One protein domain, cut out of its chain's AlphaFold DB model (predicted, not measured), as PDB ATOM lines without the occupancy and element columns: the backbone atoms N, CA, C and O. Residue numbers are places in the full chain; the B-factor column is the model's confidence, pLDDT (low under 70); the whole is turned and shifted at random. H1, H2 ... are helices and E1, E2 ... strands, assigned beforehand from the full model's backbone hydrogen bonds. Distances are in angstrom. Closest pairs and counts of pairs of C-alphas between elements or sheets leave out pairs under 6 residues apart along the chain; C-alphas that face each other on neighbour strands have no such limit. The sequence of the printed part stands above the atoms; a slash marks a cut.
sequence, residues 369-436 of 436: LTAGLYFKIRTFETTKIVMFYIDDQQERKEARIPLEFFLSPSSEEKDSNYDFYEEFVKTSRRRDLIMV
ATOM      1  N   LEU A 369       9.283  96.374  67.365       91.44
ATOM      2  CA  LEU A 369       9.354  95.075  66.698       91.44
ATOM      3  C   LEU A 369       8.062  94.790  65.927       91.44
ATOM      4  O   LEU A 369       7.000  94.670  66.540       91.44
ATOM      5  N   THR A 370       8.156  94.612  64.608       92.56
ATOM      6  CA  THR A 370       6.988  94.312  63.761       92.56
ATOM      7  C   THR A 370       6.940  92.867  63.292       92.56
ATOM      8  O   THR A 370       5.856  92.359  63.022       92.56
ATOM      9  N   ALA A 371       8.083  92.189  63.226       94.31
ATOM     10  CA  ALA A 371       8.172  90.763  62.969       94.31
ATOM     11  C   ALA A 371       9.493  90.217  63.491       94.31
ATOM     12  O   ALA A 371      10.467  90.950  63.673       94.31
ATOM     13  N   GLY A 372       9.531  88.917  63.730       95.00
ATOM     14  CA  GLY A 372      10.770  88.261  64.074       95.00
ATOM     15  C   GLY A 372      10.578  86.876  64.629       95.00
ATOM     16  O   GLY A 372       9.467  86.385  64.841       95.00
ATOM     17  N   LEU A 373      11.714  86.267  64.909       95.25
ATOM     18  CA  LEU A 373      11.804  85.043  65.669       95.25
ATOM     19  C   LEU A 373      12.939  85.144  66.676       95.25
ATOM     20  O   LEU A 373      13.903  85.887  66.483       95.25
ATOM     21  N   TYR A 374      12.820  84.397  67.762       95.50
ATOM     22  CA  TYR A 374      13.901  84.234  68.718       95.50
ATOM     23  C   TYR A 374      13.753  82.936  69.502       95.50
ATOM     24  O   TYR A 374      12.655  82.395  69.667       95.50
ATOM     25  N   PHE A 375      14.871  82.435  70.012       94.50
ATOM     26  CA  PHE A 375      14.905  81.269  70.884       94.50
ATOM     27  C   PHE A 375      16.170  81.252  71.732       94.50
ATOM     28  O   PHE A 375      17.193  81.842  71.392       94.50
ATOM     29  N   LYS A 376      16.097  80.529  72.851       92.81
ATOM     30  CA  LYS A 376      17.270  80.164  73.641       92.81
ATOM     31  C   LYS A 376      17.641  78.724  73.313       92.81
ATOM     32  O   LYS A 376      16.803  77.839  73.476       92.81
ATOM     33  N   ILE A 377      18.880  78.504  72.897       85.44
ATOM     34  CA  ILE A 377      19.476  77.188  72.705       85.44
ATOM     35  C   ILE A 377      19.460  76.462  74.056       85.44
ATOM     36  O   ILE A 377      20.016  76.934  75.051       85.44
ATOM     37  N   ARG A 378      18.750  75.335  74.093       86.69
ATOM     38  CA  ARG A 378      18.682  74.379  75.206       86.69
ATOM     39  C   ARG A 378      18.871  72.976  74.623       86.69
ATOM     40  O   ARG A 378      19.470  72.821  73.563       86.69
ATOM     41  N   THR A 379      18.335  71.948  75.278       85.31
ATOM     42  CA  THR A 379      18.205  70.638  74.638       85.31
ATOM     43  C   THR A 379      17.158  70.693  73.522       85.31
ATOM     44  O   THR A 379      16.252  71.533  73.540       85.31
ATOM     45  N   PHE A 380      17.274  69.795  72.550       80.75
ATOM     46  CA  PHE A 380      16.423  69.744  71.365       80.75
ATOM     47  C   PHE A 380      14.938  69.647  71.738       80.75
ATOM     48  O   PHE A 380      14.123  70.424  71.250       80.75
ATOM     49  N   GLU A 381      14.612  68.783  72.698       82.88
ATOM     50  CA  GLU A 381      13.247  68.473  73.137       82.88
ATOM     51  C   GLU A 381      12.571  69.656  73.844       82.88
ATOM     52  O   GLU A 381      11.346  69.741  73.923       82.88
ATOM     53  N   THR A 382      13.369  70.574  74.392       86.62
ATOM     54  CA  THR A 382      12.878  71.721  75.166       86.62
ATOM     55  C   THR A 382      12.967  73.038  74.404       86.62
ATOM     56  O   THR A 382      12.408  74.045  74.849       86.62
ATOM     57  N   THR A 383      13.645  73.046  73.256       88.75
ATOM     58  CA  THR A 383      13.828  74.248  72.447       88.75
ATOM     59  C   THR A 383      12.560  74.538  71.650       88.75
ATOM     60  O   THR A 383      12.085  73.723  70.858       88.75
ATOM     61  N   LYS A 384      12.008  75.737  71.858       91.69
ATOM     62  CA  LYS A 384      10.877  76.276  71.099       91.69
ATOM     63  C   LYS A 384      11.288  77.594  70.466       91.69
ATOM     64  O   LYS A 384      11.849  78.450  71.153       91.69
ATOM     65  N   ILE A 385      10.975  77.750  69.189       93.94
ATOM     66  CA  ILE A 385      11.158  78.990  68.446       93.94
ATOM     67  C   ILE A 385       9.915  79.843  68.645       93.94
ATOM     68  O   ILE A 385       8.803  79.429  68.316       93.94
ATOM     69  N   VAL A 386      10.096  81.025  69.230       95.88
ATOM     70  CA  VAL A 386       9.037  82.030  69.276       95.88
ATOM     71  C   VAL A 386       9.067  82.776  67.959       95.88
ATOM     72  O   VAL A 386      10.107  83.312  67.594       95.88
ATOM     73  N   MET A 387       7.942  82.811  67.259       95.81
ATOM     74  CA  MET A 387       7.773  83.538  66.003       95.81
ATOM     75  C   MET A 387       6.621  84.514  66.177       95.81
ATOM     76  O   MET A 387       5.591  84.156  66.750       95.81
ATOM     77  N   PHE A 388       6.785  85.749  65.715       95.38
ATOM     78  CA  PHE A 388       5.755  86.771  65.837       95.38
ATOM     79  C   PHE A 388       5.753  87.723  64.647       95.38
ATOM     80  O   PHE A 388       6.777  87.943  64.001       95.38
ATOM     81  N   TYR A 389       4.599  88.327  64.391       94.88
ATOM     82  CA  TYR A 389       4.434  89.389  63.407       94.88
ATOM     83  C   TYR A 389       3.229  90.264  63.757       94.88
ATOM     84  O   TYR A 389       2.323  89.834  64.468       94.88
ATOM     85  N   ILE A 390       3.221  91.503  63.274       92.69
ATOM     86  CA  ILE A 390       2.053  92.387  63.299       92.69
ATOM     87  C   ILE A 390       1.271  92.147  62.010       92.69
ATOM     88  O   ILE A 390       1.820  92.319  60.920       92.69
ATOM     89  N   ASP A 391       0.011  91.746  62.113       89.56
ATOM     90  CA  ASP A 391      -0.832  91.463  60.951       89.56
ATOM     91  C   ASP A 391      -1.343  92.742  60.253       89.56
ATOM     92  O   ASP A 391      -0.905  93.864  60.525       89.56
ATOM     93  N   ASP A 392      -2.232  92.587  59.269       87.38
ATOM     94  CA  ASP A 392      -2.825  93.720  58.542       87.38
ATOM     95  C   ASP A 392      -3.817  94.529  59.411       87.38
ATOM     96  O   ASP A 392      -4.130  95.672  59.082       87.38
ATOM     97  N   GLN A 393      -4.264  93.978  60.544       90.25
ATOM     98  CA  GLN A 393      -5.163  94.615  61.516       90.25
ATOM     99  C   GLN A 393      -4.399  95.337  62.640       90.25
ATOM    100  O   GLN A 393      -5.020  95.852  63.565       90.25
ATOM    101  N   GLN A 394      -3.066  95.428  62.539       89.75
ATOM    102  CA  GLN A 394      -2.174  95.964  63.578       89.75
ATOM    103  C   GLN A 394      -2.180  95.139  64.875       89.75
ATOM    104  O   GLN A 394      -1.813  95.640  65.939       89.75
ATOM    105  N   GLU A 395      -2.541  93.857  64.797       91.94
ATOM    106  CA  GLU A 395      -2.493  92.942  65.928       91.94
ATOM    107  C   GLU A 395      -1.219  92.099  65.904       91.94
ATOM    108  O   GLU A 395      -0.833  91.528  64.881       91.94
ATOM    109  N   ARG A 396      -0.573  91.963  67.064       92.56
ATOM    110  CA  ARG A 396       0.566  91.056  67.227       92.56
ATOM    111  C   ARG A 396       0.070  89.611  67.283       92.56
ATOM    112  O   ARG A 396      -0.601  89.221  68.237       92.56
ATOM    113  N   LYS A 397       0.462  88.803  66.302       95.00
ATOM    114  CA  LYS A 397       0.316  87.345  66.305       95.00
ATOM    115  C   LYS A 397       1.628  86.714  66.756       95.00
ATOM    116  O   LYS A 397       2.700  87.163  66.358       95.00
ATOM    117  N   GLU A 398       1.553  85.694  67.604       95.44
ATOM    118  CA  GLU A 398       2.721  85.009  68.165       95.44
ATOM    119  C   GLU A 398       2.433  83.514  68.326       95.44
ATOM    120  O   GLU A 398       1.360  83.137  68.798       95.44
ATOM    121  N   ALA A 399       3.403  82.673  67.975       94.38
ATOM    122  CA  ALA A 399       3.368  81.236  68.217       94.38
ATOM    123  C   ALA A 399       4.708  80.740  68.766       94.38
ATOM    124  O   ALA A 399       5.758  81.359  68.579       94.38
ATOM    125  N   ARG A 400       4.662  79.600  69.462       94.81
ATOM    126  CA  ARG A 400       5.837  78.916  70.010       94.81
ATOM    127  C   ARG A 400       5.943  77.537  69.386       94.81
ATOM    128  O   ARG A 400       5.299  76.603  69.859       94.81
ATOM    129  N   ILE A 401       6.765  77.425  68.354       91.50
ATOM    130  CA  ILE A 401       6.876  76.223  67.534       91.50
ATOM    131  C   ILE A 401       8.055  75.374  68.046       91.50
ATOM    132  O   ILE A 401       9.168  75.894  68.163       91.50
ATOM    133  N   PRO A 402       7.850  74.094  68.410       90.00
ATOM    134  CA  PRO A 402       8.939  73.196  68.804       90.00
ATOM    135  C   PRO A 402       9.986  73.042  67.698       90.00
ATOM    136  O   PRO A 402       9.633  73.003  66.525       90.00
ATOM    137  N   LEU A 403      11.263  72.895  68.060       85.75
ATOM    138  CA  LEU A 403      12.333  72.726  67.068       85.75
ATOM    139  C   LEU A 403      12.125  71.486  66.170       85.75
ATOM    140  O   LEU A 403      12.459  71.518  64.989       85.75
ATOM    141  N   GLU A 404      11.508  70.430  66.709       84.88
ATOM    142  CA  GLU A 404      11.162  69.194  65.990       84.88
ATOM    143  C   GLU A 404      10.290  69.415  64.751       84.88
ATOM    144  O   GLU A 404      10.497  68.747  63.736       84.88
ATOM    145  N   PHE A 405       9.399  70.411  64.785       85.38
ATOM    146  CA  PHE A 405       8.565  70.789  63.640       85.38
ATOM    147  C   PHE A 405       9.400  71.074  62.382       85.38
ATOM    148  O   PHE A 405       8.982  70.754  61.272       85.38
ATOM    149  N   PHE A 406      10.599  71.639  62.548       83.06
ATOM    150  CA  PHE A 406      11.449  72.038  61.430       83.06
ATOM    151  C   PHE A 406      12.342  70.910  60.891       83.06
ATOM    152  O   PHE A 406      12.880  71.051  59.794       83.06
ATOM    153  N   LEU A 407      12.509  69.798  61.618       78.25
ATOM    154  CA  LEU A 407      13.303  68.653  61.141       78.25
ATOM    155  C   LEU A 407      12.504  67.724  60.228       78.25
ATOM    156  O   LEU A 407      13.039  67.144  59.283       78.25
ATOM    157  N   SER A 408      11.221  67.577  60.524       70.69
ATOM    158  CA  SER A 408      10.317  66.682  59.816       70.69
ATOM    159  C   SER A 408       8.924  67.292  59.869       70.69
ATOM    160  O   SER A 408       8.129  66.899  60.722       70.69
ATOM    161  N   PRO A 409       8.619  68.265  58.989       61.22
ATOM    162  CA  PRO A 409       7.265  68.776  58.864       61.22
ATOM    163  C   PRO A 409       6.394  67.608  58.398       61.22
ATOM    164  O   PRO A 409       6.461  67.193  57.241       61.22
ATOM    165  N   SER A 410       5.642  66.996  59.313       53.38
ATOM    166  CA  SER A 410       4.736  65.907  58.970       53.38
ATOM    167  C   SER A 410       3.689  66.456  58.005       53.38
ATOM    168  O   SER A 410       2.840  67.252  58.391       53.38
ATOM    169  N   SER A 411       3.740  66.024  56.745       51.72
ATOM    170  CA  SER A 411       2.813  66.439  55.683       51.72
ATOM    171  C   SER A 411       1.360  66.012  55.924       51.72
ATOM    172  O   SER A 411       0.485  66.358  55.134       51.72
ATOM    173  N   GLU A 412       1.105  65.231  56.975       51.31
ATOM    174  CA  GLU A 412      -0.174  64.561  57.216       51.31
ATOM    175  C   GLU A 412      -1.053  65.248  58.270       51.31
ATOM    176  O   GLU A 412      -2.258  65.008  58.283       51.31
ATOM    177  N   GLU A 413      -0.524  66.188  59.058       48.56
ATOM    178  CA  GLU A 413      -1.340  67.014  59.952       48.56
ATOM    179  C   GLU A 413      -1.029  68.492  59.719       48.56
ATOM    180  O   GLU A 413      -0.023  69.027  60.182       48.56
ATOM    181  N   LYS A 414      -1.933  69.171  58.996       55.16
ATOM    182  CA  LYS A 414      -2.081  70.628  59.083       55.16
ATOM    183  C   LYS A 414      -2.538  70.975  60.500       55.16
ATOM    184  O   LYS A 414      -3.720  71.191  60.748       55.16
ATOM    185  N   ASP A 415      -1.606  70.935  61.437       72.69
ATOM    186  CA  ASP A 415      -1.803  71.488  62.764       72.69
ATOM    187  C   ASP A 415      -1.628  73.013  62.694       72.69
ATOM    188  O   ASP A 415      -0.934  73.556  61.832       72.69
ATOM    189  N   SER A 416      -2.253  73.702  63.637       81.69
ATOM    190  CA  SER A 416      -2.183  75.139  63.900       81.69
ATOM    191  C   SER A 416      -0.781  75.759  63.763       81.69
ATOM    192  O   SER A 416      -0.658  76.905  63.332       81.69
ATOM    193  N   ASN A 417       0.282  75.008  64.076       84.62
ATOM    194  CA  ASN A 417       1.671  75.444  63.902       84.62
ATOM    195  C   ASN A 417       2.067  75.635  62.428       84.62
ATOM    196  O   ASN A 417       2.769  76.596  62.114       84.62
ATOM    197  N   TYR A 418       1.616  74.751  61.531       86.00
ATOM    198  CA  TYR A 418       1.907  74.843  60.100       86.00
ATOM    199  C   TYR A 418       1.200  76.048  59.472       86.00
ATOM    200  O   TYR A 418       1.839  76.846  58.788       86.00
ATOM    201  N   ASP A 419      -0.087  76.236  59.779       87.56
ATOM    202  CA  ASP A 419      -0.860  77.380  59.282       87.56
ATOM    203  C   ASP A 419      -0.271  78.716  59.772       87.56
ATOM    204  O   ASP A 419      -0.159  79.669  58.997       87.56
ATOM    205  N   PHE A 420       0.167  78.784  61.038       90.69
ATOM    206  CA  PHE A 420       0.857  79.964  61.562       90.69
ATOM    207  C   PHE A 420       2.188  80.215  60.844       90.69
ATOM    208  O   PHE A 420       2.481  81.353  60.479       90.69
ATOM    209  N   TYR A 421       3.003  79.173  60.656       89.50
ATOM    210  CA  TYR A 421       4.301  79.282  59.992       89.50
ATOM    211  C   TYR A 421       4.161  79.798  58.552       89.50
ATOM    212  O   TYR A 421       4.854  80.742  58.172       89.50
ATOM    213  N   GLU A 422       3.231  79.243  57.772       89.00
ATOM    214  CA  GLU A 422       2.968  79.682  56.397       89.00
ATOM    215  C   GLU A 422       2.515  81.149  56.340       89.00
ATOM    216  O   GLU A 422       3.026  81.931  55.532       89.00
ATOM    217  N   GLU A 423       1.606  81.570  57.229       89.56
ATOM    218  CA  GLU A 423       1.155  82.967  57.260       89.56
ATOM    219  C   GLU A 423       2.267  83.920  57.731       89.56
ATOM    220  O   GLU A 423       2.399  85.023  57.188       89.56
ATOM    221  N   PHE A 424       3.119  83.493  58.669       89.94
ATOM    222  CA  PHE A 424       4.318  84.233  59.072       89.94
ATOM    223  C   PHE A 424       5.274  84.438  57.889       89.94
ATOM    224  O   PHE A 424       5.698  85.569  57.636       89.94
ATOM    225  N   VAL A 425       5.595  83.377  57.137       87.31
ATOM    226  CA  VAL A 425       6.503  83.448  55.976       87.31
ATOM    227  C   VAL A 425       5.920  84.362  54.903       87.31
ATOM    228  O   VAL A 425       6.594  85.261  54.400       87.31
ATOM    229  N   LYS A 426       4.638  84.186  54.583       86.81
ATOM    230  CA  LYS A 426       3.923  85.000  53.597       86.81
ATOM    231  C   LYS A 426       3.878  86.478  53.986       86.81
ATOM    232  O   LYS A 426       4.087  87.336  53.126       86.81
ATOM    233  N   THR A 427       3.626  86.786  55.257       84.44
ATOM    234  CA  THR A 427       3.607  88.169  55.756       84.44
ATOM    235  C   THR A 427       4.999  88.788  55.722       84.44
ATOM    236  O   THR A 427       5.154  89.919  55.262       84.44
ATOM    237  N   SER A 428       6.012  88.028  56.145       81.81
ATOM    238  CA  SER A 428       7.411  88.466  56.145       81.81
ATOM    239  C   SER A 428       7.902  88.785  54.733       81.81
ATOM    240  O   SER A 428       8.509  89.833  54.531       81.81
ATOM    241  N   ARG A 429       7.552  87.949  53.743       80.94
ATOM    242  CA  ARG A 429       7.895  88.163  52.326       80.94
ATOM    243  C   ARG A 429       7.145  89.322  51.685       80.94
ATOM    244  O   ARG A 429       7.748  90.098  50.966       80.94
ATOM    245  N   ARG A 430       5.835  89.465  51.927       76.81
ATOM    246  CA  ARG A 430       5.041  90.563  51.334       76.81
ATOM    247  C   ARG A 430       5.582  91.941  51.724       76.81
ATOM    248  O   ARG A 430       5.397  92.904  50.989       76.81
ATOM    249  N   ARG A 431       6.152  92.031  52.919       71.19
ATOM    250  CA  ARG A 431       6.571  93.283  53.541       71.19
ATOM    251  C   ARG A 431       8.095  93.455  53.555       71.19
ATOM    252  O   ARG A 431       8.561  94.353  54.243       71.19
ATOM    253  N   ASP A 432       8.835  92.586  52.859       72.88
ATOM    254  CA  ASP A 432      10.306  92.556  52.838       72.88
ATOM    255  C   ASP A 432      10.937  92.621  54.248       72.88
ATOM    256  O   ASP A 432      12.029  93.147  54.439       72.88
ATOM    257  N   LEU A 433      10.239  92.095  55.268       67.19
ATOM    258  CA  LEU A 433      10.637  92.256  56.675       67.19
ATOM    259  C   LEU A 433      11.822  91.355  57.009       67.19
ATOM    260  O   LEU A 433      12.712  91.699  57.786       67.19
ATOM    261  N   ILE A 434      11.782  90.137  56.479       62.66
ATOM    262  CA  ILE A 434      12.737  89.087  56.790       62.66
ATOM    263  C   ILE A 434      12.889  88.237  55.534       62.66
ATOM    264  O   ILE A 434      11.902  87.675  55.049       62.66
ATOM    265  N   MET A 435      14.111  88.135  55.007       52.69
ATOM    266  CA  MET A 435      14.414  87.160  53.961       52.69
ATOM    267  C   MET A 435      14.439  85.765  54.597       52.69
ATOM    268  O   MET A 435      15.455  85.346  55.144       52.69
ATOM    269  N   VAL A 436      13.278  85.095  54.571       40.84
ATOM    270  CA  VAL A 436      13.075  83.688  54.968       40.84
ATOM    271  C   VAL A 436      12.786  82.815  53.740       40.84
ATOM    272  O   VAL A 436      11.889  83.178  52.937       40.84
TER     273      VAL A 436
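AT A GLANCE: This is residues 369 to 436 of the 436 residues of an uncharacterized protein of Armadillidium vulgare (UniProt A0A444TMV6). A three-stranded antiparallel sheet, E1, E2 and E3 side by side, is covered on one face by a single long helix, H2, which crosses the strands slantwise; the other face of the sheet is bare of named helices. At the end of E3 the short helix H1 grazes the sheet, and residues 407 to 415 loop from there to H2. The printed part has 68 residues with three named strands and two named helices, in the order E1, E2, E3, H1, H2 along the chain. The order across the sheet is E1 - E2 - E3, all antiparallel, and the class is mixed, helices and strands. The whole is compact, with a radius of gyration of the C-alphas of 12.4 A, and rounded, with spans of 33 by 28 by 21 A.

HOW THE PARTS SIT: Begin with the sheet, where E2, residues 384 to 390, is the inner strand. Its neighbours are the edge strands E1, residues 369 to 376, and E3, residues 396 to 402. The three form a meander, each strand the antiparallel neighbour of the one before. The hairpin of E1 and E2 has an angle of 176 degrees between directions; look at N 374 and O 386, within hydrogen-bond range at 2.9 A. The hairpin of E2 and E3 has 162 degrees; there N 385 and O 401 are 2.8 A apart. H2, residues 416 to 430, is on the sheet at a height over the sheet of 9.1 A, making two layers, a helix on one face of a sheet. It lies over E1, E2 and E3, and runs slantwise to the strands, at 50 degrees to E2 on the local plane. Its closest C-alphas to E2 are those of Phe 424 and Tyr 389, 6.7 A apart; to E3, those of Asn 417 and Ile 401, 6.4 A. H1, residues 403 to 406, only grazes the sheet, and is only just apart from H2, with the closest C-alphas 8.3 A apart. In H2 every O i to N i+4 pair is within hydrogen-bond range; H1 is too short for such a pair.

IN THESE COORDINATES: Find C-alpha 369 at (9.354, 95.075, 66.698), where E1 begins; it bends by 62 degrees at residue 372 and measures 18.3 A. E2 measures 20.0 A, and E3 19.8 A from C-alpha 396 at (0.566, 91.056, 67.227). H1 measures 5.7 A. H2 runs 21.2 A, to C-alpha 430 at (5.041, 90.563, 51.334).

THE WHOLE: The two C-alphas farthest apart, those of Thr 379 and Gln 393, are 36.0 A from each other. The printed part has no cut and ends at residue 436, the chain's last. The links E2 to E3 and E3 to H1 are tight, E1 to E2 and H1 to H2 are short, and no link is long. Mean pLDDT of the printed part is 83.0; look for values under 70 at residues 409 to 414 and 433 to 436.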